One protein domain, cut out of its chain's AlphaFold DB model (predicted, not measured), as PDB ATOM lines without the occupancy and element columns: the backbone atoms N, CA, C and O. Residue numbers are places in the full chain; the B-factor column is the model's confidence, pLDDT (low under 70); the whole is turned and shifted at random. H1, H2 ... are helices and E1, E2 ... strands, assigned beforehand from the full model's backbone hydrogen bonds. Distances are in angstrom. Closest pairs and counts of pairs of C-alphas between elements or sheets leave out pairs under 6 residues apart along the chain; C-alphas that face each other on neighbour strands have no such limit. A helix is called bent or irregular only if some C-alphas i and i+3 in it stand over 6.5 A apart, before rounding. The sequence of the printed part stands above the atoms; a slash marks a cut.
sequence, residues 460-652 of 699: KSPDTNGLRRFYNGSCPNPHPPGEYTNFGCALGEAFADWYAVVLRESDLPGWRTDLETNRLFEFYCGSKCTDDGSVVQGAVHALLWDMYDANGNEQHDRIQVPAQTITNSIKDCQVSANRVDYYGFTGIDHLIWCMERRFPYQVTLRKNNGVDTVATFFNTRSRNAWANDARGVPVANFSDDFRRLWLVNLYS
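Overview. This is residues 460 to 652 of the 699 residues of an uncharacterized protein of Longimicrobium terrae (UniProt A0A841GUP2). A knot of crossed short helices is gathered round H4, with H1, H2, H3 and H7 packed on it and H6 and H5 following on from H1. Long loops run round this helical core, and the small hairpin E1 and E2 lies far out on one side, away from H1 to H5. The printed part has 193 residues with seven named helices and two strands, in the order H1 H2 H3 H4 H5 H6 E1 E2 H7; the class is mostly helix, though under half of the residues, 83, are in named elements. The one sheet is E1 - E2, antiparallel. The whole is compact, with a radius of gyration of the C-alphas of 16.5 A, and rounded, spanning 45 by 42 by 34 A.

Along the chain. Look first at the sheet: E1 is residues 604 to 606, from C-alpha 604 at (181.403, 207.033, 167.917), and E2 is residues 612 to 614. Go back along the chain to H6, residues 588 to 596, and H5, residues 563 to 571, 12.4 A long. Find C-alpha 487 at (185.514, 189.914, 186.702); from there H1 runs to residue 507, 28.5 A away. H1 is irregular, C-alphas 503 and 506 being 8.8 A apart, and has a kink of 44 degrees near residue 501. H2 is residues 509 to 516, H3 519 to 525, and H4 537 to 549, 18.3 A long. H7, residues 641 to 650, 14.0 A long, ends at C-alpha 650 at (186.184, 201.325, 186.386).

Arrangement. In the hairpin E1 and E2, look for N 605 and O 613, 3.2 A apart and within hydrogen-bond range. A short link joins H6 to E1. H6 touches H5 about perpendicular, at 78 degrees, closest at C-alphas 591 and 570, 5.8 A. H6 touches residues 487 to 491 of H1 alone, closest at C-alphas 588 and 491, 5.3 A. The hub is H4: it touches H1 at a steep tilt of 48 degrees, the same way, closest at C-alphas 537 and 490, 4.1 A. H4 touches H7 at a shallow tilt of 26 degrees, opposite ways, closest at C-alphas 543 and 649, 5.6 A. H4 touches H2 about perpendicular, closest at C-alphas 542 and 515, 4.8 A. H3 and H4 form a helical hairpin, closest at C-alphas 520 and 538, 5.3 A. In H2 to H7 every O i to N i+4 pair is within hydrogen-bond range; in H1, 15 of 17.

Size, cuts and confidence. The C-alphas of Asp 507 and Gly 610 are the farthest apart, 51.2 A. The printed part has no cut. The links H3 to H4, H4 to H5, H5 to H6 and E2 to H7 are long. The mean pLDDT of the printed part is 70.1; 84 residues are under 70, among them 460 to 474 and 596 to 640.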
ATOM      1  N   LYS A 460     169.920 181.934 188.943       61.75
ATOM      2  CA  LYS A 460     168.881 180.906 188.698       61.75
ATOM      3  C   LYS A 460     169.457 179.586 188.160       61.75
ATOM      4  O   LYS A 460     169.512 179.393 186.948       61.75
ATOM      5  N   SER A 461     169.872 178.704 189.071       46.88
ATOM      6  CA  SER A 461     170.242 177.292 188.848       46.88
ATOM      7  C   SER A 461     170.013 176.744 187.419       46.88
ATOM      8  O   SER A 461     168.865 176.643 186.988       46.88
ATOM      9  N   PRO A 462     171.031 176.196 186.738       48.12
ATOM     10  CA  PRO A 462     172.243 176.851 186.265       48.12
ATOM     11  C   PRO A 462     172.304 176.930 184.717       48.12
ATOM     12  O   PRO A 462     173.392 176.824 184.166       48.12
ATOM     13  N   ASP A 463     171.179 177.115 184.004       49.62
ATOM     14  CA  ASP A 463     171.166 177.008 182.523       49.62
ATOM     15  C   ASP A 463     170.395 178.103 181.760       49.62
ATOM     16  O   ASP A 463     170.450 178.151 180.531       49.62
ATOM     17  N   THR A 464     169.650 178.993 182.427       52.78
ATOM     18  CA  THR A 464     168.675 179.824 181.686       52.78
ATOM     19  C   THR A 464     169.182 181.187 181.235       52.78
ATOM     20  O   THR A 464     168.702 181.659 180.211       52.78
ATOM     21  N   ASN A 465     170.120 181.846 181.925       52.06
ATOM     22  CA  ASN A 465     170.579 183.192 181.538       52.06
ATOM     23  C   ASN A 465     172.020 183.272 181.010       52.06
ATOM     24  O   ASN A 465     172.464 184.350 180.620       52.06
ATOM     25  N   GLY A 466     172.734 182.146 180.947       53.41
ATOM     26  CA  GLY A 466     174.116 182.096 180.462       53.41
ATOM     27  C   GLY A 466     175.154 182.667 181.437       53.41
ATOM     28  O   GLY A 466     176.348 182.547 181.167       53.41
ATOM     29  N   LEU A 467     174.731 183.219 182.584       56.66
ATOM     30  CA  LEU A 467     175.622 183.582 183.684       56.66
ATOM     31  C   LEU A 467     176.083 182.302 184.374       56.66
ATOM     32  O   LEU A 467     175.387 181.718 185.205       56.66
ATOM     33  N   ARG A 468     177.273 181.830 184.008       57.38
ATOM     34  CA  ARG A 468     177.894 180.724 184.727       57.38
ATOM     35  C   ARG A 468     178.329 181.202 186.109       57.38
ATOM     36  O   ARG A 468     178.989 182.227 186.254       57.38
ATOM     37  N   ARG A 469     177.996 180.388 187.106       63.22
ATOM     38  CA  ARG A 469     178.442 180.455 188.502       63.22
ATOM     39  C   ARG A 469     179.980 180.397 188.591       63.22
ATOM     40  O   ARG A 469     180.544 179.328 188.798       63.22
ATOM     41  N   PHE A 470     180.675 181.517 188.382       54.97
ATOM     42  CA  PHE A 470     182.148 181.577 188.323       54.97
ATOM     43  C   PHE A 470     182.831 182.191 189.548       54.97
ATOM     44  O   PHE A 470     184.033 182.434 189.517       54.97
ATOM     45  N   TYR A 471     182.145 182.246 190.686       56.00
ATOM     46  CA  TYR A 471     182.792 182.353 192.004       56.00
ATOM     47  C   TYR A 471     183.708 181.150 192.351       56.00
ATOM     48  O   TYR A 471     184.138 180.970 193.488       56.00
ATOM     49  N   ASN A 472     183.986 180.267 191.387       50.34
ATOM     50  CA  ASN A 472     184.797 179.073 191.544       50.34
ATOM     51  C   ASN A 472     186.242 179.435 191.922       50.34
ATOM     52  O   ASN A 472     186.997 179.901 191.066       50.34
ATOM     53  N   GLY A 473     186.604 179.182 193.187       55.44
ATOM     54  CA  GLY A 473     187.952 178.890 193.711       55.44
ATOM     55  C   GLY A 473     189.067 179.917 193.481       55.44
ATOM     56  O   GLY A 473     190.173 179.732 193.978       55.44
ATOM     57  N   SER A 474     188.797 180.970 192.719       64.50
ATOM     58  CA  SER A 474     189.779 181.936 192.226       64.50
ATOM     59  C   SER A 474     189.646 183.292 192.913       64.50
ATOM     60  O   SER A 474     190.498 184.149 192.692       64.50
ATOM     61  N   CYS A 475     188.596 183.496 193.720       76.12
ATOM     62  CA  CYS A 475     188.605 184.555 194.722       76.12
ATOM     63  C   CYS A 475     189.613 184.153 195.802       76.12
ATOM     64  O   CYS A 475     189.439 183.086 196.404       76.12
ATOM     65  N   PRO A 476     190.686 184.929 196.020       77.38
ATOM     66  CA  PRO A 476     191.579 184.671 197.139       77.38
ATOM     67  C   PRO A 476     190.775 184.732 198.442       77.38
ATOM     68  O   PRO A 476     189.877 185.542 198.559       77.38
ATOM     69  N   ASN A 477     191.057 183.872 199.420       74.75
ATOM     70  CA  ASN A 477     190.482 183.998 200.760       74.75
ATOM     71  C   ASN A 477     191.641 184.135 201.761       74.75
ATOM     72  O   ASN A 477     192.427 183.185 201.878       74.75
ATOM     73  N   PRO A 478     191.781 185.279 202.459       74.12
ATOM     74  CA  PRO A 478     190.921 186.473 202.398       74.12
ATOM     75  C   PRO A 478     191.109 187.289 201.102       74.12
ATOM     76  O   PRO A 478     192.217 187.333 200.573       74.12
ATOM     77  N   HIS A 479     190.059 187.976 200.637       74.19
ATOM     78  CA  HIS A 479     190.112 188.984 199.566       74.19
ATOM     79  C   HIS A 479     189.682 190.356 200.119       74.19
ATOM     80  O   HIS A 479     188.502 190.590 200.370       74.19
ATOM     81  N   PRO A 480     190.604 191.294 200.375       82.06
ATOM     82  CA  PRO A 480     190.229 192.652 200.733       82.06
ATOM     83  C   PRO A 480     189.587 193.374 199.529       82.06
ATOM     84  O   PRO A 480     190.003 193.148 198.391       82.06
ATOM     85  N   PRO A 481     188.663 194.328 199.757       80.12
ATOM     86  CA  PRO A 481     187.929 195.004 198.680       80.12
ATOM     87  C   PRO A 481     188.782 195.713 197.613       80.12
ATOM     88  O   PRO A 481     188.305 195.993 196.516       80.12
ATOM     89  N   GLY A 482     190.037 196.042 197.923       76.69
ATOM     90  CA  GLY A 482     190.957 196.702 196.996       76.69
ATOM     91  C   GLY A 482     191.840 195.765 196.165       76.69
ATOM     92  O   GLY A 482     192.666 196.254 195.395       76.69
ATOM     93  N   GLU A 483     191.735 194.444 196.330       81.31
ATOM     94  CA  GLU A 483     192.584 193.493 195.606       81.31
ATOM     95  C   GLU A 483     192.101 193.196 194.180       81.31
ATOM     96  O   GLU A 483     190.910 193.187 193.866       81.31
ATOM     97  N   TYR A 484     193.073 192.929 193.303       74.88
ATOM     98  CA  TYR A 484     192.838 192.501 191.929       74.88
ATOM     99  C   TYR A 484     192.423 191.041 191.899       74.88
ATOM    100  O   TYR A 484     193.164 190.165 192.345       74.88
ATOM    101  N   THR A 485     191.276 190.771 191.294       82.44
ATOM    102  CA  THR A 485     190.747 189.418 191.157       82.44
ATOM    103  C   THR A 485     190.423 189.134 189.686       82.44
ATOM    104  O   THR A 485     191.195 189.472 188.786       82.44
ATOM    105  N   ASN A 486     189.302 188.478 189.410       82.81
ATOM    106  CA  ASN A 486     188.744 188.334 188.072       82.81
ATOM    107  C   ASN A 486     187.370 189.016 188.036       82.81
ATOM    108  O   ASN A 486     186.816 189.331 189.086       82.81
ATOM    109  N   PHE A 487     186.799 189.216 186.846       83.12
ATOM    110  CA  PHE A 487     185.514 189.914 186.702       83.12
ATOM    111  C   PHE A 487     184.404 189.327 187.580       83.12
ATOM    112  O   PHE A 487     183.600 190.080 188.127       83.12
ATOM    113  N   GLY A 488     184.348 187.998 187.706       81.69
ATOM    114  CA  GLY A 488     183.308 187.312 188.470       81.69
ATOM    115  C   GLY A 488     183.458 187.471 189.965       81.69
ATOM    116  O   GLY A 488     182.470 187.717 190.644       81.69
ATOM    117  N   CYS A 489     184.691 187.400 190.456       85.31
ATOM    118  CA  CYS A 489     184.991 187.671 191.851       85.31
ATOM    119  C   CYS A 489     184.691 189.130 192.209       85.31
ATOM    120  O   CYS A 489     183.944 189.392 193.145       85.31
ATOM    121  N   ALA A 490     185.194 190.075 191.405       87.81
ATOM    122  CA  ALA A 490     184.973 191.499 191.622       87.81
ATOM    123  C   ALA A 490     183.480 191.847 191.626       87.81
ATOM    124  O   ALA A 490     183.028 192.497 192.559       87.81
ATOM    125  N   LEU A 491     182.702 191.386 190.634       89.00
ATOM    126  CA  LEU A 491     181.253 191.618 190.611       89.00
ATOM    127  C   LEU A 491     180.532 190.905 191.752       89.00
ATOM    128  O   LEU A 491     179.610 191.471 192.326       89.00
ATOM    129  N   GLY A 492     180.906 189.661 192.035       88.50
ATOM    130  CA  GLY A 492     180.314 188.862 193.092       88.50
ATOM    131  C   GLY A 492     180.344 189.575 194.437       88.50
ATOM    132  O   GLY A 492     179.304 189.844 195.038       88.50
ATOM    133  N   GLU A 493     181.548 189.963 194.843       90.56
ATOM    134  CA  GLU A 493     181.794 190.580 196.139       90.56
ATOM    135  C   GLU A 493     181.257 192.007 196.180       90.56
ATOM    136  O   GLU A 493     180.586 192.396 197.134       90.56
ATOM    137  N   ALA A 494     181.458 192.766 195.100       92.44
ATOM    138  CA  ALA A 494     180.929 194.117 194.978       92.44
ATOM    139  C   ALA A 494     179.404 194.153 195.037       92.44
ATOM    140  O   ALA A 494     178.830 195.082 195.594       92.44
ATOM    141  N   PHE A 495     178.738 193.154 194.453       93.25
ATOM    142  CA  PHE A 495     177.290 193.044 194.509       93.25
ATOM    143  C   PHE A 495     176.811 192.787 195.936       93.25
ATOM    144  O   PHE A 495     175.839 193.407 196.363       93.25
ATOM    145  N   ALA A 496     177.467 191.884 196.666       93.75
ATOM    146  CA  ALA A 496     177.127 191.597 198.053       93.75
ATOM    147  C   ALA A 496     177.359 192.806 198.967       93.75
ATOM    148  O   ALA A 496     176.503 193.109 199.803       93.75
ATOM    149  N   ASP A 497     178.452 193.541 198.757       94.69
ATOM    150  CA  ASP A 497     178.701 194.783 199.481       94.69
ATOM    151  C   ASP A 497     177.659 195.860 199.152       94.69
ATOM    152  O   ASP A 497     177.062 196.445 200.059       94.69
ATOM    153  N   TRP A 498     177.379 196.067 197.861       95.38
ATOM    154  CA  TRP A 498     176.386 197.032 197.385       95.38
ATOM    155  C   TRP A 498     175.016 196.724 197.971       95.38
ATOM    156  O   TRP A 498     174.340 197.592 198.519       95.38
ATOM    157  N   TYR A 499     174.622 195.454 197.907       96.00
ATOM    158  CA  TYR A 499     173.383 194.962 198.481       96.00
ATOM    159  C   TYR A 499     173.309 195.265 199.982       96.00
ATOM    160  O   TYR A 499     172.263 195.703 200.469       96.00
ATOM    161  N   ALA A 500     174.408 195.078 200.717       96.69
ATOM    162  CA  ALA A 500     174.459 195.388 202.136       96.69
ATOM    163  C   ALA A 500     174.226 196.876 202.417       96.69
ATOM    164  O   ALA A 500     173.357 197.203 203.234       96.69
ATOM    165  N   VAL A 501     174.925 197.768 201.710       96.38
ATOM    166  CA  VAL A 501     174.773 199.218 201.897       96.38
ATOM    167  C   VAL A 501     173.392 199.696 201.462       96.38
ATOM    168  O   VAL A 501     172.744 200.409 202.220       96.38
ATOM    169  N   VAL A 502     172.864 199.235 200.328       95.75
ATOM    170  CA  VAL A 502     171.511 199.599 199.874       95.75
ATOM    171  C   VAL A 502     170.438 199.199 200.892       95.75
ATOM    172  O   VAL A 502     169.493 199.949 201.135       95.75
ATOM    173  N   LEU A 503     170.550 198.021 201.516       96.06
ATOM    174  CA  LEU A 503     169.564 197.598 202.513       96.06
ATOM    175  C   LEU A 503     169.718 198.314 203.854       96.06
ATOM    176  O   LEU A 503     168.726 198.498 204.567       96.06
ATOM    177  N   ARG A 504     170.952 198.652 204.233       96.75
ATOM    178  CA  ARG A 504     171.315 199.066 205.593       96.75
ATOM    179  C   ARG A 504     172.066 200.391 205.631       96.75
ATOM    180  O   ARG A 504     172.820 200.619 206.567       96.75
ATOM    181  N   GLU A 505     171.798 201.283 204.685       94.19
ATOM    182  CA  GLU A 505     172.492 202.566 204.492       94.19
ATOM    183  C   GLU A 505     172.656 203.358 205.799       94.19
ATOM    184  O   GLU A 505     173.754 203.783 206.148       94.19
ATOM    185  N   SER A 506     171.580 203.489 206.585       94.69
ATOM    186  CA  SER A 506     171.605 204.219 207.859       94.69
ATOM    187  C   SER A 506     172.419 203.536 208.963       94.69
ATOM    188  O   SER A 506     172.809 204.186 209.928       94.69
ATOM    189  N   ASP A 507     172.615 202.220 208.864       94.62
ATOM    190  CA  ASP A 507     173.396 201.425 209.813       94.62
ATOM    191  C   ASP A 507     174.852 201.214 209.340       94.62
ATOM    192  O   ASP A 507     175.654 200.691 210.114       94.62
ATOM    193  N   LEU A 508     175.184 201.614 208.103       95.06
ATOM    194  CA  LEU A 508     176.480 201.417 207.438       95.06
ATOM    195  C   LEU A 508     177.108 202.735 206.915       95.06
ATOM    196  O   LEU A 508     177.478 202.823 205.740       95.06
ATOM    197  N   PRO A 509     177.226 203.796 207.741       94.19
ATOM    198  CA  PRO A 509     177.689 205.107 207.277       94.19
ATOM    199  C   PRO A 509     179.153 205.126 206.805       94.19
ATOM    200  O   PRO A 509     179.494 205.894 205.903       94.19
ATOM    201  N   GLY A 510     180.028 204.312 207.400       91.81
ATOM    202  CA  GLY A 510     181.427 204.187 207.000       91.81
ATOM    203  C   GLY A 510     181.557 203.510 205.640       91.81
ATOM    204  O   GLY A 510     182.209 204.054 204.753       91.81
ATOM    205  N   TRP A 511     180.854 202.391 205.444       91.62
ATOM    206  CA  TRP A 511     180.832 201.681 204.157       91.62
ATOM    207  C   TRP A 511     180.221 202.518 203.037       91.62
ATOM    208  O   TRP A 511     180.765 202.554 201.937       91.62
ATOM    209  N   ARG A 512     179.142 203.252 203.329       91.94
ATOM    210  CA  ARG A 512     178.586 204.235 202.396       91.94
ATOM    211  C   ARG A 512     179.616 205.300 202.015       91.94
ATOM    212  O   ARG A 512     179.766 205.623 200.848       91.94
ATOM    213  N   THR A 513     180.345 205.851 202.984       90.62
ATOM    214  CA  THR A 513     181.355 206.882 202.695       90.62
ATOM    215  C   THR A 513     182.479 206.340 201.808       90.62
ATOM    216  O   THR A 513     182.937 207.025 200.893       90.62
ATOM    217  N   ASP A 514     182.929 205.110 202.067       86.94
ATOM    218  CA  ASP A 514     183.968 204.458 201.265       86.94
ATOM    219  C   ASP A 514     183.505 204.197 199.819       86.94
ATOM    220  O   ASP A 514     184.346 204.198 198.914       86.94
ATOM    221  N   LEU A 515     182.193 204.030 199.603       86.31
ATOM    222  CA  LEU A 515     181.579 203.919 198.282       86.31
ATOM    223  C   LEU A 515     181.579 205.220 197.506       86.31
ATOM    224  O   LEU A 515     182.156 205.253 196.426       86.31
ATOM    225  N   GLU A 516     180.989 206.272 198.076       86.44
ATOM    226  CA  GLU A 516     180.836 207.562 197.381       86.44
ATOM    227  C   GLU A 516     182.211 208.131 197.011       86.44
ATOM    228  O   GLU A 516     182.457 208.643 195.932       86.44
ATOM    229  N   THR A 517     183.199 207.941 197.885       84.56
ATOM    230  CA  THR A 517     184.563 208.408 197.603       84.56
ATOM    231  C   THR A 517     185.367 207.479 196.690       84.56
ATOM    232  O   THR A 517     186.517 207.798 196.375       84.56
ATOM    233  N   ASN A 518     184.825 206.309 196.327       82.50
ATOM    234  CA  ASN A 518     185.530 205.200 195.674       82.50
ATOM    235  C   ASN A 518     186.923 204.947 196.300       82.50
ATOM    236  O   ASN A 518     187.930 204.650 195.643       82.50
ATOM    237  N   ARG A 519     187.005 205.120 197.626       81.94
ATOM    238  CA  ARG A 519     188.274 205.223 198.353       81.94
ATOM    239  C   ARG A 519     189.051 203.922 198.324       81.94
ATOM    240  O   ARG A 519     190.279 203.945 198.336       81.94
ATOM    241  N   LEU A 520     188.358 202.787 198.307       77.62
ATOM    242  CA  LEU A 520     188.989 201.469 198.270       77.62
ATOM    243  C   LEU A 520     189.760 201.256 196.965       77.62
ATOM    244  O   LEU A 520     190.860 200.701 196.997       77.62
ATOM    245  N   PHE A 521     189.238 201.756 195.842       77.69
ATOM    246  CA  PHE A 521     189.986 201.774 194.594       77.69
ATOM    247  C   PHE A 521     191.178 202.727 194.703       77.69
ATOM    248  O   PHE A 521     192.303 202.300 194.483       77.69
ATOM    249  N   GLU A 522     191.001 203.978 195.137       74.12
ATOM    250  CA  GLU A 522     192.123 204.930 195.209       74.12
ATOM    251  C   GLU A 522     193.251 204.483 196.167       74.12
ATOM    252  O   GLU A 522     194.440 204.594 195.849       74.12
ATOM    253  N   PHE A 523     192.893 203.949 197.338       74.50
ATOM    254  CA  PHE A 523     193.825 203.641 198.424       74.50
ATOM    255  C   PHE A 523     194.698 202.413 198.146       74.50
ATOM    256  O   PHE A 523     195.916 202.467 198.323       74.50
ATOM    257  N   TYR A 524     194.097 201.299 197.720       69.31
ATOM    258  CA  TYR A 524     194.829 200.039 197.524       69.31
ATOM    259  C   TYR A 524     195.601 199.997 196.208       69.31
ATOM    260  O   TYR A 524     196.580 199.262 196.061       69.31
ATOM    261  N   CYS A 525     195.173 200.808 195.254       65.81
ATOM    262  CA  CYS A 525     195.635 200.731 193.885       65.81
ATOM    263  C   CYS A 525     196.879 201.616 193.647       65.81
ATOM    264  O   CYS A 525     197.756 201.255 192.851       65.81
ATOM    265  N   GLY A 526     197.052 202.700 194.420       64.19
ATOM    266  CA  GLY A 526     198.264 203.528 194.424       64.19
ATOM    267  C   GLY A 526     198.726 203.917 193.010       64.19
ATOM    268  O   GLY A 526     197.926 204.299 192.166       64.19
ATOM    269  N   SER A 527     200.026 203.784 192.717       56.53
ATOM    270  CA  SER A 527     200.588 203.991 191.367       56.53
ATOM    271  C   SER A 527     200.610 202.724 190.496       56.53
ATOM    272  O   SER A 527     201.257 202.720 189.449       56.53
ATOM    273  N   LYS A 528     200.040 201.609 190.971       52.25
ATOM    274  CA  LYS A 528     200.168 200.281 190.346       52.25
ATOM    275  C   LYS A 528     198.967 199.896 189.494       52.25
ATOM    276  O   LYS A 528     198.981 198.804 188.928       52.25
ATOM    277  N   CYS A 529     197.958 200.757 189.398       57.59
ATOM    278  CA  CYS A 529     196.790 200.427 188.613       57.59
ATOM    279  C   CYS A 529     197.161 200.230 187.149       57.59
ATOM    280  O   CYS A 529     197.609 201.144 186.464       57.59
ATOM    281  N   THR A 530     196.933 199.013 186.661       54.16
ATOM    282  CA  THR A 530     196.371 198.889 185.321       54.16
ATOM    283  C   THR A 530     195.091 199.716 185.319       54.16
ATOM    284  O   THR A 530     194.376 199.666 186.316       54.16
ATOM    285  N   ASP A 531     194.805 200.460 184.254       64.81
ATOM    286  CA  ASP A 531     193.590 201.277 184.081       64.81
ATOM    287  C   ASP A 531     192.302 200.421 184.031       64.81
ATOM    288  O   ASP A 531     191.513 200.538 183.110       64.81
ATOM    289  N   ASP A 532     192.129 199.460 184.942       78.31
ATOM    290  CA  ASP A 532     191.154 198.376 184.878       78.31
ATOM    291  C   ASP A 532     190.654 198.001 186.287       78.31
ATOM    292  O   ASP A 532     190.985 196.959 186.851       78.31
ATOM    293  N   GLY A 533     189.848 198.882 186.866       84.56
ATOM    294  CA  GLY A 533     189.049 198.666 188.072       84.56
ATOM    295  C   GLY A 533     187.918 197.651 187.892       84.56
ATOM    296  O   GLY A 533     187.318 197.233 188.874       84.56
ATOM    297  N   SER A 534     187.657 197.158 186.677       85.62
ATOM    298  CA  SER A 534     186.628 196.131 186.463       85.62
ATOM    299  C   SER A 534     186.984 194.755 187.064       85.62
ATOM    300  O   SER A 534     186.129 193.884 187.202       85.62
ATOM    301  N   VAL A 535     188.229 194.567 187.513       85.44
ATOM    302  CA  VAL A 535     188.668 193.402 188.305       85.44
ATOM    303  C   VAL A 535     188.919 193.727 189.784       85.44
ATOM    304  O   VAL A 535     189.490 192.901 190.499       85.44
ATOM    305  N   VAL A 536     188.509 194.912 190.248       87.06
ATOM    306  CA  VAL A 536     188.657 195.373 191.635       87.06
ATOM    307  C   VAL A 536     187.272 195.511 192.265       87.06
ATOM    308  O   VAL A 536     186.451 196.297 191.801       87.06
ATOM    309  N   GLN A 537     187.021 194.766 193.344       89.56
ATOM    310  CA  GLN A 537     185.731 194.745 194.050       89.56
ATOM    311  C   GLN A 537     185.255 196.154 194.431       89.56
ATOM    312  O   GLN A 537     184.144 196.533 194.080       89.56
ATOM    313  N   GLY A 538     186.103 196.963 195.070       89.31
ATOM    314  CA  GLY A 538     185.746 198.313 195.514       89.31
ATOM    315  C   GLY A 538     185.292 199.241 194.381       89.31
ATOM    316  O   GLY A 538     184.333 199.981 194.557       89.31
ATOM    317  N   ALA A 539     185.911 199.149 193.200       89.88
ATOM    318  CA  ALA A 539     185.537 199.966 192.042       89.88
ATOM    319  C   ALA A 539     184.208 199.522 191.417       89.88
ATOM    320  O   ALA A 539     183.390 200.352 191.023       89.88
ATOM    321  N   VAL A 540     183.971 198.207 191.339       91.94
ATOM    322  CA  VAL A 540     182.680 197.670 190.885       91.94
ATOM    323  C   VAL A 540     181.571 198.017 191.880       91.94
ATOM    324  O   VAL A 540     180.451 198.312 191.472       91.94
ATOM    325  N   HIS A 541     181.887 198.022 193.172       91.81
ATOM    326  CA  HIS A 541     180.962 198.367 194.242       91.81
ATOM    327  C   HIS A 541     180.561 199.851 194.173       91.81
ATOM    328  O   HIS A 541     179.364 200.135 194.148       91.81
ATOM    329  N   ALA A 542     181.531 200.768 194.037       91.19
ATOM    330  CA  ALA A 542     181.289 202.200 193.819       91.19
ATOM    331  C   ALA A 542     180.415 202.445 192.590       91.19
ATOM    332  O   ALA A 542     179.387 203.100 192.679       91.19
ATOM    333  N   LEU A 543     180.707 201.772 191.475       91.75
ATOM    334  CA  LEU A 543     179.857 201.885 190.299       91.75
ATOM    335  C   LEU A 543     178.386 201.504 190.566       91.75
ATOM    336  O   LEU A 543     177.470 202.174 190.087       91.75
ATOM    337  N   LEU A 544     178.141 200.384 191.251       93.25
ATOM    338  CA  LEU A 544     176.772 199.960 191.558       93.25
ATOM    339  C   LEU A 544     176.068 200.961 192.484       93.25
ATOM    340  O   LEU A 544     174.850 201.127 192.383       93.25
ATOM    341  N   TRP A 545     176.828 201.601 193.373       93.69
ATOM    342  CA  TRP A 545     176.344 202.636 194.274       93.69
ATOM    343  C   TRP A 545     175.945 203.911 193.524       93.69
ATOM    344  O   TRP A 545     174.780 204.280 193.617       93.69
ATOM    345  N   ASP A 546     176.819 204.464 192.685       91.06
ATOM    346  CA  ASP A 546     176.566 205.681 191.890       91.06
ATOM    347  C   ASP A 546     175.397 205.516 190.908       91.06
ATOM    348  O   ASP A 546     174.702 206.459 190.526       91.06
ATOM    349  N   MET A 547     175.160 204.277 190.460       89.44
ATOM    350  CA  MET A 547     173.969 203.936 189.685       89.44
ATOM    351  C   MET A 547     172.688 204.009 190.524       89.44
ATOM    352  O   MET A 547     171.616 204.211 189.965       89.44
ATOM    353  N   TYR A 548     172.759 203.771 191.830       91.50
ATOM    354  CA  TYR A 548     171.614 203.678 192.730       91.50
ATOM    355  C   TYR A 548     171.257 205.010 193.402       91.50
ATOM    356  O   TYR A 548     170.069 205.337 193.497       91.50
ATOM    357  N   ASP A 549     172.244 205.752 193.895       89.00
ATOM    358  CA  ASP A 549     172.030 206.833 194.858       89.00
ATOM    359  C   ASP A 549     171.873 208.226 194.228       89.00
ATOM    360  O   ASP A 549     171.304 209.102 194.880       89.00
ATOM    361  N   ALA A 550     172.285 208.409 192.967       74.81
ATOM    362  CA  ALA A 550     172.156 209.640 192.179       74.81
ATOM    363  C   ALA A 550     172.286 210.911 193.018       74.81
ATOM    364  O   ALA A 550     171.366 211.739 193.109       74.81
ATOM    365  N   ASN A 551     173.417 211.046 193.694       69.69
ATOM    366  CA  ASN A 551     173.639 212.181 194.551       69.69
ATOM    367  C   ASN A 551     174.086 213.375 193.698       69.69
ATOM    368  O   ASN A 551     175.187 213.408 193.158       69.69
ATOM    369  N   GLY A 552     173.270 214.432 193.617       58.28
ATOM    370  CA  GLY A 552     173.603 215.645 192.848       58.28
ATOM    371  C   GLY A 552     174.875 216.389 193.302       58.28
ATOM    372  O   GLY A 552     175.242 217.402 192.701       58.28
ATOM    373  N   ASN A 553     175.535 215.916 194.361       71.44
ATOM    374  CA  ASN A 553     176.815 216.417 194.847       71.44
ATOM    375  C   ASN A 553     178.009 215.885 194.044       71.44
ATOM    376  O   ASN A 553     179.040 216.561 193.976       71.44
ATOM    377  N   GLU A 554     177.868 214.736 193.383       72.62
ATOM    378  CA  GLU A 554     178.909 214.187 192.531       72.62
ATOM    379  C   GLU A 554     178.591 214.484 191.068       72.62
ATOM    380  O   GLU A 554     177.519 214.200 190.545       72.62
ATOM    381  N   GLN A 555     179.536 215.090 190.343       70.62
ATOM    382  CA  GLN A 555     179.278 215.498 188.952       70.62
ATOM    383  C   GLN A 555     179.032 214.320 187.993       70.62
ATOM    384  O   GLN A 555     178.636 214.553 186.839       70.62
ATOM    385  N   HIS A 556     179.338 213.100 188.440       72.56
ATOM    386  CA  HIS A 556     179.201 211.864 187.686       72.56
ATOM    387  C   HIS A 556     177.915 211.088 188.009       72.56
ATOM    388  O   HIS A 556     177.407 210.447 187.088       72.56
ATOM    389  N   ASP A 557     177.310 211.289 189.182       78.31
ATOM    390  CA  ASP A 557     176.064 210.649 189.645       78.31
ATOM    391  C   ASP A 557     174.824 211.299 189.039       78.31
ATOM    392  O   ASP A 557     174.003 211.957 189.677       78.31
ATOM    393  N   ARG A 558     174.709 211.171 187.723       74.88
ATOM    394  CA  ARG A 558     173.629 211.797 186.949       74.88
ATOM    395  C   ARG A 558     172.428 210.885 186.755       74.88
ATOM    396  O   ARG A 558     171.458 211.290 186.118       74.88
ATOM    397  N   ILE A 559     172.513 209.650 187.236       78.88
ATOM    398  CA  ILE A 559     171.541 208.605 186.954       78.88
ATOM    399  C   ILE A 559     171.122 207.970 188.260       78.88
ATOM    400  O   ILE A 559     171.963 207.485 189.002       78.88
ATOM    401  N   GLN A 560     169.808 207.893 188.463       85.31
ATOM    402  CA  GLN A 560     169.219 207.094 189.522       85.31
ATOM    403  C   GLN A 560     168.529 205.875 188.941       85.31
ATOM    404  O   GLN A 560     167.558 205.978 188.188       85.31
ATOM    405  N   VAL A 561     169.018 204.703 189.311       85.75
ATOM    406  CA  VAL A 561     168.472 203.420 188.904       85.75
ATOM    407  C   VAL A 561     167.971 202.720 190.158       85.75
ATOM    408  O   VAL A 561     168.758 202.431 191.058       85.75
ATOM    409  N   PRO A 562     166.676 202.369 190.233       89.75
ATOM    410  CA  PRO A 562     166.190 201.559 191.337       89.75
ATOM    411  C   PRO A 562     167.016 200.273 191.462       89.75
ATOM    412  O   PRO A 562     167.273 199.599 190.460       89.75
ATOM    413  N   ALA A 563     167.382 199.885 192.683       91.75
ATOM    414  CA  ALA A 563     168.156 198.667 192.934       91.75
ATOM    415  C   ALA A 563     167.505 197.421 192.297       91.75
ATOM    416  O   ALA A 563     168.178 196.561 191.719       91.75
ATOM    417  N   GLN A 564     166.170 197.358 192.308       89.44
ATOM    418  CA  GLN A 564     165.410 196.323 191.611       89.44
ATOM    419  C   GLN A 564     165.679 196.312 190.096       89.44
ATOM    420  O   GLN A 564     165.879 195.249 189.514       89.44
ATOM    421  N   THR A 565     165.755 197.474 189.450       86.38
ATOM    422  CA  THR A 565     166.078 197.593 188.021       86.38
ATOM    423  C   THR A 565     167.506 197.135 187.721       86.38
ATOM    424  O   THR A 565     167.714 196.449 186.719       86.38
ATOM    425  N   ILE A 566     168.475 197.429 188.599       86.94
ATOM    426  CA  ILE A 566     169.856 196.927 188.477       86.94
ATOM    427  C   ILE A 566     169.857 195.390 188.522       86.94
ATOM    428  O   ILE A 566     170.318 194.738 187.582       86.94
ATOM    429  N   THR A 567     169.250 194.797 189.557       87.44
ATOM    430  CA  THR A 567     169.178 193.329 189.713       87.44
ATOM    431  C   THR A 567     168.423 192.636 188.574       87.44
ATOM    432  O   THR A 567     168.901 191.638 188.033       87.44
ATOM    433  N   ASN A 568     167.279 193.177 188.147       83.88
ATOM    434  CA  ASN A 568     166.508 192.640 187.026       83.88
ATOM    435  C   ASN A 568     167.283 192.731 185.712       83.88
ATOM    436  O   ASN A 568     167.197 191.828 184.889       83.88
ATOM    437  N   SER A 569     168.086 193.775 185.514       79.38
ATOM    438  CA  SER A 569     168.913 193.894 184.311       79.38
ATOM    439  C   SER A 569     170.004 192.826 184.249       79.38
ATOM    440  O   SER A 569     170.231 192.274 183.177       79.38
ATOM    441  N   ILE A 570     170.604 192.460 185.388       79.19
ATOM    442  CA  ILE A 570     171.547 191.331 185.477       79.19
ATOM    443  C   ILE A 570     170.821 190.010 185.184       79.19
ATOM    444  O   ILE A 570     171.232 189.237 184.320       79.19
ATOM    445  N   LYS A 571     169.708 189.767 185.882       81.25
ATOM    446  CA  LYS A 571     168.923 188.527 185.801       81.25
ATOM    447  C   LYS A 571     168.314 188.283 184.415       81.25
ATOM    448  O   LYS A 571     168.358 187.166 183.892       81.25
ATOM    449  N   ASP A 572     167.717 189.316 183.826       77.81
ATOM    450  CA  ASP A 572     166.931 189.242 182.591       77.81
ATOM    451  C   ASP A 572     167.754 189.519 181.334       77.81
ATOM    452  O   ASP A 572     167.211 189.589 180.231       77.81
ATOM    453  N   CYS A 573     169.067 189.621 181.458       73.38
ATOM    454  CA  CYS A 573     169.946 189.677 180.313       73.38
ATOM    455  C   CYS A 573     170.482 188.284 179.975       73.38
ATOM    456  O   CYS A 573     171.030 187.585 180.821       73.38
ATOM    457  N   GLN A 574     170.260 187.854 178.733       69.12
ATOM    458  CA  GLN A 574     170.827 186.622 178.182       69.12
ATOM    459  C   GLN A 574     171.815 187.006 177.096       69.12
ATOM    460  O   GLN A 574     171.416 187.533 176.056       69.12
ATOM    461  N   VAL A 575     173.089 186.706 177.325       63.19
ATOM    462  CA  VAL A 575     174.135 186.968 176.341       63.19
ATOM    463  C   VAL A 575     174.495 185.667 175.650       63.19
ATOM    464  O   VAL A 575     174.870 184.692 176.295       63.19
ATOM    465  N   SER A 576     174.357 185.642 174.327       59.00
ATOM    466  CA  SER A 576     174.726 184.492 173.501       59.00
ATOM    467  C   SER A 576     175.718 184.912 172.415       59.00
ATOM    468  O   SER A 576     175.629 186.018 171.884       59.00
ATOM    469  N   ALA A 577     176.664 184.041 172.058       51.44
ATOM    470  CA  ALA A 577     177.459 184.184 170.836       51.44
ATOM    471  C   ALA A 577     177.484 182.863 170.056       51.44
ATOM    472  O   ALA A 577     177.358 181.777 170.620       51.44
ATOM    473  N   ASN A 578     177.607 182.959 168.732       49.56
ATOM    474  CA  ASN A 578     177.366 181.854 167.803       49.56
ATOM    475  C   ASN A 578     178.281 180.619 168.024       49.56
ATOM    476  O   ASN A 578     179.472 180.664 167.730       49.56
ATOM    477  N   ARG A 579     177.660 179.479 168.381       45.47
ATOM    478  CA  ARG A 579     178.072 178.067 168.138       45.47
ATOM    479  C   ARG A 579     179.265 177.442 168.888       45.47
ATOM    480  O   ARG A 579     179.631 176.319 168.553       45.47
ATOM    481  N   VAL A 580     179.811 178.056 169.930       41.06
ATOM    482  CA  VAL A 580     180.696 177.361 170.890       41.06
ATOM    483  C   VAL A 580     180.239 177.750 172.287       41.06
ATOM    484  O   VAL A 580     179.918 178.919 172.492       41.06
ATOM    485  N   ASP A 581     180.176 176.782 173.207       42.72
ATOM    486  CA  ASP A 581     179.832 176.998 174.615       42.72
ATOM    487  C   ASP A 581     180.473 178.288 175.126       42.72
ATOM    488  O   ASP A 581     181.695 178.461 175.119       42.72
ATOM    489  N   TYR A 582     179.619 179.241 175.469       42.50
ATOM    490  CA  TYR A 582     180.021 180.609 175.722       42.50
ATOM    491  C   TYR A 582     180.808 180.694 177.039       42.50
ATOM    492  O   TYR A 582     180.287 180.372 178.103       42.50
ATOM    493  N   TYR A 583     182.066 181.143 176.968       43.94
ATOM    494  CA  TYR A 583     182.948 181.402 178.121       43.94
ATOM    495  C   TYR A 583     183.114 182.912 178.421       43.94
ATOM    496  O   TYR A 583     184.059 183.303 179.095       43.94
ATOM    497  N   GLY A 584     182.265 183.785 177.868       47.81
ATOM    498  CA  GLY A 584     182.701 185.141 177.501       47.81
ATOM    499  C   GLY A 584     182.350 186.328 178.400       47.81
ATOM    500  O   GLY A 584     182.954 187.376 178.191       47.81
ATOM    501  N   PHE A 585     181.424 186.200 179.349       53.34
ATOM    502  CA  PHE A 585     181.126 187.261 180.313       53.34
ATOM    503  C   PHE A 585     180.856 186.615 181.663       53.34
ATOM    504  O   PHE A 585     179.870 185.897 181.836       53.34
ATOM    505  N   THR A 586     181.798 186.768 182.584       60.47
ATOM    506  CA  THR A 586     181.763 186.069 183.873       60.47
ATOM    507  C   THR A 586     181.678 187.022 185.047       60.47
ATOM    508  O   THR A 586     181.842 186.569 186.171       60.47
ATOM    509  N   GLY A 587     181.380 188.303 184.818       74.50
ATOM    510  CA  GLY A 587     181.250 189.281 185.884       74.50
ATOM    511  C   GLY A 587     180.722 190.627 185.412       74.50
ATOM    512  O   GLY A 587     179.698 190.705 184.736       74.50
ATOM    513  N   ILE A 588     181.397 191.705 185.812       80.31
ATOM    514  CA  ILE A 588     180.966 193.089 185.550       80.31
ATOM    515  C   ILE A 588     180.840 193.413 184.054       80.31
ATOM    516  O   ILE A 588     179.995 194.207 183.653       80.31
ATOM    517  N   ASP A 589     181.622 192.745 183.214       75.25
ATOM    518  CA  ASP A 589     181.552 192.828 181.758       75.25
ATOM    519  C   ASP A 589     180.190 192.373 181.202       75.25
ATOM    520  O   ASP A 589     179.674 192.991 180.268       75.25
ATOM    521  N   HIS A 590     179.563 191.368 181.826       75.62
ATOM    522  CA  HIS A 590     178.181 190.970 181.541       75.62
ATOM    523  C   HIS A 590     177.217 192.109 181.853       75.62
ATOM    524  O   HIS A 590     176.422 192.486 181.001       75.62
ATOM    525  N   LEU A 591     177.299 192.685 183.055       78.75
ATOM    526  CA  LEU A 591     176.421 193.780 183.473       78.75
ATOM    527  C   LEU A 591     176.555 194.990 182.538       78.75
ATOM    528  O   LEU A 591     175.537 195.495 182.066       78.75
ATOM    529  N   ILE A 592     177.783 195.407 182.216       77.56
ATOM    530  CA  ILE A 592     178.048 196.494 181.262       77.56
ATOM    531  C   ILE A 592     177.392 196.179 179.919       77.56
ATOM    532  O   ILE A 592     176.669 197.012 179.384       77.56
ATOM    533  N   TRP A 593     177.569 194.963 179.396       74.69
ATOM    534  CA  TRP A 593     176.957 194.553 178.132       74.69
ATOM    535  C   TRP A 593     175.433 194.629 178.174       74.69
ATOM    536  O   TRP A 593     174.805 195.173 177.264       74.69
ATOM    537  N   CYS A 594     174.846 194.103 179.244       74.56
ATOM    538  CA  CYS A 594     173.406 194.030 179.440       74.56
ATOM    539  C   CYS A 594     172.766 195.398 179.557       74.56
ATOM    540  O   CYS A 594     171.662 195.608 179.056       74.56
ATOM    541  N   MET A 595     173.475 196.318 180.200       74.31
ATOM    542  CA  MET A 595     173.097 197.708 180.210       74.31
ATOM    543  C   MET A 595     173.298 198.275 178.797       74.31
ATOM    544  O   MET A 595     172.285 198.549 178.176       74.31
ATOM    545  N   GLU A 596     174.510 198.346 178.218       68.88
ATOM    546  CA  GLU A 596     174.813 199.001 176.917       68.88
ATOM    547  C   GLU A 596     173.926 198.586 175.740       68.88
ATOM    548  O   GLU A 596     173.526 199.421 174.930       68.88
ATOM    549  N   ARG A 597     173.635 197.291 175.585       64.00
ATOM    550  CA  ARG A 597     172.816 196.794 174.464       64.00
ATOM    551  C   ARG A 597     171.341 197.133 174.610       64.00
ATOM    552  O   ARG A 597     170.615 197.092 173.618       64.00
ATOM    553  N   ARG A 598     170.913 197.525 175.807       63.34
ATOM    554  CA  ARG A 598     169.620 198.155 176.049       63.34
ATOM    555  C   ARG A 598     169.711 199.674 175.875       63.34
ATOM    556  O   ARG A 598     169.051 200.392 176.601       63.34
ATOM    557  N   PHE A 599     170.497 200.178 174.921       53.16
ATOM    558  CA  PHE A 599     170.524 201.597 174.549       53.16
ATOM    559  C   PHE A 599     170.448 201.749 173.022       53.16
ATOM    560  O   PHE A 599     171.132 201.025 172.294       53.16
ATOM    561  N   PRO A 600     169.670 202.711 172.497       44.09
ATOM    562  CA  PRO A 600     169.567 202.957 171.057       44.09
ATOM    563  C   PRO A 600     170.716 203.803 170.465       44.09
ATOM    564  O   PRO A 600     170.689 204.093 169.269       44.09
ATOM    565  N   TYR A 601     171.725 204.205 171.247       41.09
ATOM    566  CA  TYR A 601     172.758 205.144 170.792       41.09
ATOM    567  C   TYR A 601     174.081 204.460 170.412       41.09
ATOM    568  O   TYR A 601     174.729 203.789 171.213       41.09
ATOM    569  N   GLN A 602     174.515 204.671 169.164       44.16
ATOM    570  CA  GLN A 602     175.857 204.321 168.698       44.16
ATOM    571  C   GLN A 602     176.839 205.435 169.077       44.16
ATOM    572  O   GLN A 602     176.908 206.467 168.410       44.16
ATOM    573  N   VAL A 603     177.630 205.231 170.131       39.62
ATOM    574  CA  VAL A 603     178.713 206.164 170.466       39.62
ATOM    575  C   VAL A 603     179.886 205.939 169.514       39.62
ATOM    576  O   VAL A 603     180.430 204.839 169.376       39.62
ATOM    577  N   THR A 604     180.283 207.017 168.852       42.03
ATOM    578  CA  THR A 604     181.403 207.033 167.917       42.03
ATOM    579  C   THR A 604     182.655 207.449 168.685       42.03
ATOM    580  O   THR A 604     182.776 208.605 169.087       42.03
ATOM    581  N   LEU A 605     183.585 206.521 168.934       41.47
ATOM    582  CA  LEU A 605     184.877 206.879 169.522       41.47
ATOM    583  C   LEU A 605     185.787 207.401 168.407       41.47
ATOM    584  O   LEU A 605     186.168 206.651 167.500       41.47
ATOM    585  N   ARG A 606     186.169 208.680 168.488       39.31
ATOM    586  CA  ARG A 606     187.218 209.245 167.633       39.31
ATOM    587  C   ARG A 606     188.555 208.635 168.018       39.31
ATOM    588  O   ARG A 606     189.114 208.967 169.060       39.31
ATOM    589  N   LYS A 607     189.112 207.780 167.161       43.38
ATOM    590  CA  LYS A 607     190.535 207.435 167.261       43.38
ATOM    591  C   LYS A 607     191.381 208.672 166.952       43.38
ATOM    592  O   LYS A 607     190.997 209.496 166.120       43.38
ATOM    593  N   ASN A 608     192.593 208.726 167.511       43.34
ATOM    594  CA  ASN A 608     193.628 209.735 167.211       43.34
ATOM    595  C   ASN A 608     194.002 209.834 165.712       43.34
ATOM    596  O   ASN A 608     194.765 210.705 165.310       43.34
ATOM    597  N   ASN A 609     193.452 208.952 164.877       48.91
ATOM    598  CA  ASN A 609     193.691 208.819 163.448       48.91
ATOM    599  C   ASN A 609     192.568 209.447 162.595       48.91
ATOM    600  O   ASN A 609     192.601 209.321 161.376       48.91
ATOM    601  N   GLY A 610     191.539 210.051 163.206       46.72
ATOM    602  CA  GLY A 610     190.436 210.707 162.486       46.72
ATOM    603  C   GLY A 610     189.408 209.770 161.842       46.72
ATOM    604  O   GLY A 610     188.519 210.249 161.144       46.72
ATOM    605  N   VAL A 611     189.497 208.456 162.077       41.88
ATOM    606  CA  VAL A 611     188.463 207.496 161.670       41.88
ATOM    607  C   VAL A 611     187.556 207.223 162.859       41.88
ATOM    608  O   VAL A 611     187.968 206.632 163.860       41.88
ATOM    609  N   ASP A 612     186.322 207.677 162.711       40.12
ATOM    610  CA  ASP A 612     185.190 207.410 163.579       40.12
ATOM    611  C   ASP A 612     184.848 205.915 163.510       40.12
ATOM    612  O   ASP A 612     184.188 205.442 162.586       40.12
ATOM    613  N   THR A 613     185.351 205.133 164.464       43.03
ATOM    614  CA  THR A 613     184.881 203.758 164.653       43.03
ATOM    615  C   THR A 613     183.691 203.787 165.596       43.03
ATOM    616  O   THR A 613     183.825 204.215 166.744       43.03
ATOM    617  N   VAL A 614     182.536 203.305 165.125       41.94
ATOM    618  CA  VAL A 614     181.422 202.921 165.997       41.94
ATOM    619  C   VAL A 614     181.971 201.857 166.938       41.94
ATOM    620  O   VAL A 614     182.280 200.744 166.510       41.94
ATOM    621  N   ALA A 615     182.186 202.220 168.199       41.00
ATOM    622  CA  ALA A 615     182.661 201.280 169.196       41.00
ATOM    623  C   ALA A 615     181.466 200.416 169.601       41.00
ATOM    624  O   ALA A 615     180.735 200.736 170.535       41.00
ATOM    625  N   THR A 616     181.211 199.369 168.816       47.34
ATOM    626  CA  THR A 616     180.280 198.302 169.174       47.34
ATOM    627  C   THR A 616     180.799 197.643 170.440       47.34
ATOM    628  O   THR A 616     181.820 196.963 170.367       47.34
ATOM    629  N   PHE A 617     180.086 197.853 171.550       48.78
ATOM    630  CA  PHE A 617     180.469 197.448 172.902       48.78
ATOM    631  C   PHE A 617     181.758 198.147 173.368       48.78
ATOM    632  O   PHE A 617     182.725 198.286 172.612       48.78
ATOM    633  N   PHE A 618     181.791 198.638 174.610       49.59
ATOM    634  CA  PHE A 618     183.075 198.972 175.218       49.59
ATOM    635  C   PHE A 618     183.978 197.751 175.026       49.59
ATOM    636  O   PHE A 618     183.567 196.631 175.328       49.59
ATOM    637  N   ASN A 619     185.169 197.928 174.450       44.06
ATOM    638  CA  ASN A 619     186.118 196.831 174.293       44.06
ATOM    639  C   ASN A 619     186.688 196.550 175.694       44.06
ATOM    640  O   ASN A 619     187.842 196.849 175.989       44.06
ATOM    641  N   THR A 620     185.838 196.040 176.588       47.88
ATOM    642  CA  THR A 620     186.259 195.327 177.784       47.88
ATOM    643  C   THR A 620     187.217 194.234 177.312       47.88
ATOM    644  O   THR A 620     187.192 193.813 176.150       47.88
ATOM    645  N   ARG A 621     188.115 193.746 178.169       45.72
ATOM    646  CA  ARG A 621     189.072 192.698 177.760       45.72
ATOM    647  C   ARG A 621     188.401 191.400 177.269       45.72
ATOM    648  O   ARG A 621     189.112 190.500 176.812       45.72
ATOM    649  N   SER A 622     187.069 191.291 177.319       47.59
ATOM    650  CA  SER A 622     186.310 190.263 176.614       47.59
ATOM    651  C   SER A 622     186.552 190.373 175.105       47.59
ATOM    652  O   SER A 622     186.010 191.221 174.403       47.59
ATOM    653  N   ARG A 623     187.387 189.474 174.572       47.78
ATOM    654  CA  ARG A 623     187.788 189.418 173.150       47.78
ATOM    655  C   ARG A 623     186.639 189.093 172.176       47.78
ATOM    656  O   ARG A 623     186.902 188.824 171.006       47.78
ATOM    657  N   ASN A 624     185.386 189.066 172.630       50.47
ATOM    658  CA  ASN A 624     184.243 188.582 171.863       50.47
ATOM    659  C   ASN A 624     183.362 189.731 171.354       50.47
ATOM    660  O   ASN A 624     182.325 190.054 171.925       50.47
ATOM    661  N   ALA A 625     183.723 190.280 170.193       49.50
ATOM    662  CA  ALA A 625     182.960 191.319 169.490       49.50
ATOM    663  C   ALA A 625     181.592 190.853 168.921       49.50
ATOM    664  O   ALA A 625     180.928 191.610 168.215       49.50
ATOM    665  N   TRP A 626     181.164 189.609 169.180       51.59
ATOM    666  CA  TRP A 626     180.011 188.965 168.524       51.59
ATOM    667  C   TRP A 626     178.909 188.491 169.483       51.59
ATOM    668  O   TRP A 626     178.174 187.552 169.171       51.59
ATOM    669  N   ALA A 627     178.787 189.115 170.653       52.16
ATOM    670  CA  ALA A 627     177.685 188.857 171.575       52.16
ATOM    671  C   ALA A 627     176.359 189.467 171.073       52.16
ATOM    672  O   ALA A 627     176.340 190.601 170.593       52.16
ATOM    673  N   ASN A 628     175.249 188.733 171.199       55.41
ATOM    674  CA  ASN A 628     173.892 189.158 170.839       55.41
ATOM    675  C   ASN A 628     172.890 188.861 171.967       55.41
ATOM    676  O   ASN A 628     173.011 187.841 172.653       55.41
ATOM    677  N   ASP A 629     171.889 189.740 172.118       51.31
ATOM    678  CA  ASP A 629     170.777 189.552 173.066       51.31
ATOM    679  C   ASP A 629     169.770 188.610 172.427       51.31
ATOM    680  O   ASP A 629     169.268 188.876 171.334       51.31
ATOM    681  N   ALA A 630     169.505 187.492 173.091       51.25
ATOM    682  CA  ALA A 630     168.616 186.467 172.571       51.25
ATOM    683  C   ALA A 630     167.122 186.825 172.701       51.25
ATOM    684  O   ALA A 630     166.302 186.174 172.056       51.25
ATOM    685  N   ARG A 631     166.736 187.811 173.530       48.09
ATOM    686  CA  ARG A 631     165.337 187.952 173.987       48.09
ATOM    687  C   ARG A 631     164.550 189.142 173.449       48.09
ATOM    688  O   ARG A 631     163.334 189.145 173.612       48.09
ATOM    689  N   GLY A 632     165.181 190.137 172.827       46.47
ATOM    690  CA  GLY A 632     164.461 191.310 172.300       46.47
ATOM    691  C   GLY A 632     163.629 192.058 173.357       46.47
ATOM    692  O   GLY A 632     162.580 192.610 173.030       46.47
ATOM    693  N   VAL A 633     164.061 192.034 174.626       48.31
ATOM    694  CA  VAL A 633     163.387 192.725 175.738       48.31
ATOM    695  C   VAL A 633     163.378 194.235 175.455       48.31
ATOM    696  O   VAL A 633     164.408 194.755 175.018       48.31
ATOM    697  N   PRO A 634     162.258 194.952 175.687       42.22
ATOM    698  CA  PRO A 634     162.192 196.391 175.477       42.22
ATOM    699  C   PRO A 634     163.322 197.120 176.207       42.22
ATOM    700  O   PRO A 634     163.558 196.929 177.399       42.22
ATOM    701  N   VAL A 635     164.017 197.946 175.441       43.97
ATOM    702  CA  VAL A 635     165.112 198.806 175.865       43.97
ATOM    703  C   VAL A 635     164.556 199.877 176.807       43.97
ATOM    704  O   VAL A 635     163.736 200.695 176.392       43.97
ATOM    705  N   ALA A 636     164.989 199.887 178.067       49.69
ATOM    706  CA  ALA A 636     164.831 201.077 178.894       49.69
ATOM    707  C   ALA A 636     165.780 202.155 178.347       49.69
ATOM    708  O   ALA A 636     166.974 201.907 178.213       49.69
ATOM    709  N   ASN A 637     165.252 203.327 177.980       51.19
ATOM    710  CA  ASN A 637     166.062 204.454 177.512       51.19
ATOM    711  C   ASN A 637     166.912 204.986 178.663       51.19
ATOM    712  O   ASN A 637     166.479 205.825 179.447       51.19
ATOM    713  N   PHE A 638     168.127 204.489 178.754       59.56
ATOM    714  CA  PHE A 638     169.141 205.001 179.651       59.56
ATOM    715  C   PHE A 638     170.024 206.024 178.882       59.56
ATOM    716  O   PHE A 638     170.092 205.980 177.651       59.56
ATOM    717  N   SER A 639     170.658 206.993 179.557       60.00
ATOM    718  CA  SER A 639     171.413 208.100 178.922       60.00
ATOM    719  C   SER A 639     172.911 207.799 178.716       60.00
ATOM    720  O   SER A 639     173.463 206.893 179.341       60.00
ATOM    721  N   ASP A 640     173.608 208.610 177.899       67.94
ATOM    722  CA  ASP A 640     175.085 208.617 177.759       67.94
ATOM    723  C   ASP A 640     175.834 208.680 179.109       67.94
ATOM    724  O   ASP A 640     177.008 208.307 179.205       67.94
ATOM    725  N   ASP A 641     175.160 209.128 180.169       74.50
ATOM    726  CA  ASP A 641     175.724 209.223 181.508       74.50
ATOM    727  C   ASP A 641     176.115 207.848 182.088       74.50
ATOM    728  O   ASP A 641     177.063 207.779 182.864       74.50
ATOM    729  N   PHE A 642     175.490 206.733 181.675       76.50
ATOM    730  CA  PHE A 642     175.826 205.393 182.202       76.50
ATOM    731  C   PHE A 642     177.225 204.972 181.788       76.50
ATOM    732  O   PHE A 642     178.027 204.480 182.580       76.50
ATOM    733  N   ARG A 643     177.536 205.213 180.515       75.25
ATOM    734  CA  ARG A 643     178.861 204.946 179.973       75.25
ATOM    735  C   ARG A 643     179.907 205.811 180.666       75.25
ATOM    736  O   ARG A 643     181.019 205.350 180.915       75.25
ATOM    737  N   ARG A 644     179.554 207.057 180.991       77.56
ATOM    738  CA  ARG A 644     180.417 207.953 181.761       77.56
ATOM    739  C   ARG A 644     180.649 207.435 183.181       77.56
ATOM    740  O   ARG A 644     181.796 207.467 183.615       77.56
ATOM    741  N   LEU A 645     179.618 206.928 183.858       82.81
ATOM    742  CA  LEU A 645     179.741 206.306 185.180       82.81
ATOM    743  C   LEU A 645     180.732 205.138 185.165       82.81
ATOM    744  O   LEU A 645     181.633 205.097 185.998       82.81
ATOM    745  N   TRP A 646     180.648 204.231 184.184       84.31
ATOM    746  CA  TRP A 646     181.598 203.113 184.079       84.31
ATOM    747  C   TRP A 646     183.023 203.562 183.806       84.31
ATOM    748  O   TRP A 646     183.953 203.027 184.396       84.31
ATOM    749  N   LEU A 647     183.208 204.537 182.915       78.75
ATOM    750  CA  LEU A 647     184.528 205.084 182.607       78.75
ATOM    751  C   LEU A 647     185.194 205.683 183.847       78.75
ATOM    752  O   LEU A 647     186.355 205.388 184.129       78.75
ATOM    753  N   VAL A 648     184.434 206.484 184.599       80.38
ATOM    754  CA  VAL A 648     184.917 207.154 185.809       80.38
ATOM    755  C   VAL A 648     185.248 206.144 186.904       80.38
ATOM    756  O   VAL A 648     186.335 206.226 187.475       80.38
ATOM    757  N   ASN A 649     184.361 205.180 187.155       84.44
ATOM    758  CA  ASN A 649     184.531 204.224 188.246       84.44
ATOM    759  C   ASN A 649     185.505 203.092 187.937       84.44
ATOM    760  O   ASN A 649     186.277 202.691 188.804       84.44
ATOM    761  N   LEU A 650     185.473 202.558 186.715       84.88
ATOM    762  CA  LEU A 650     186.184 201.325 186.386       84.88
ATOM    763  C   LEU A 650     187.475 201.541 185.606       84.88
ATOM    764  O   LEU A 650     188.300 200.641 185.623       84.88
ATOM    765  N   TYR A 651     187.680 202.651 184.894       77.31
ATOM    766  CA  TYR A 651     188.737 202.682 183.871       77.31
ATOM    767  C   TYR A 651     189.762 203.805 183.996       77.31
ATOM    768  O   TYR A 651     190.523 203.981 183.056       77.31
ATOM    769  N   SER A 652     189.836 204.527 185.126       62.34
ATOM    770  CA  SER A 652     190.769 205.652 185.402       62.34
ATOM    771  C   SER A 652     190.740 206.817 184.390       62.34
ATOM    772  O   SER A 652     191.179 207.926 184.709       62.34
TER     773      SER A 652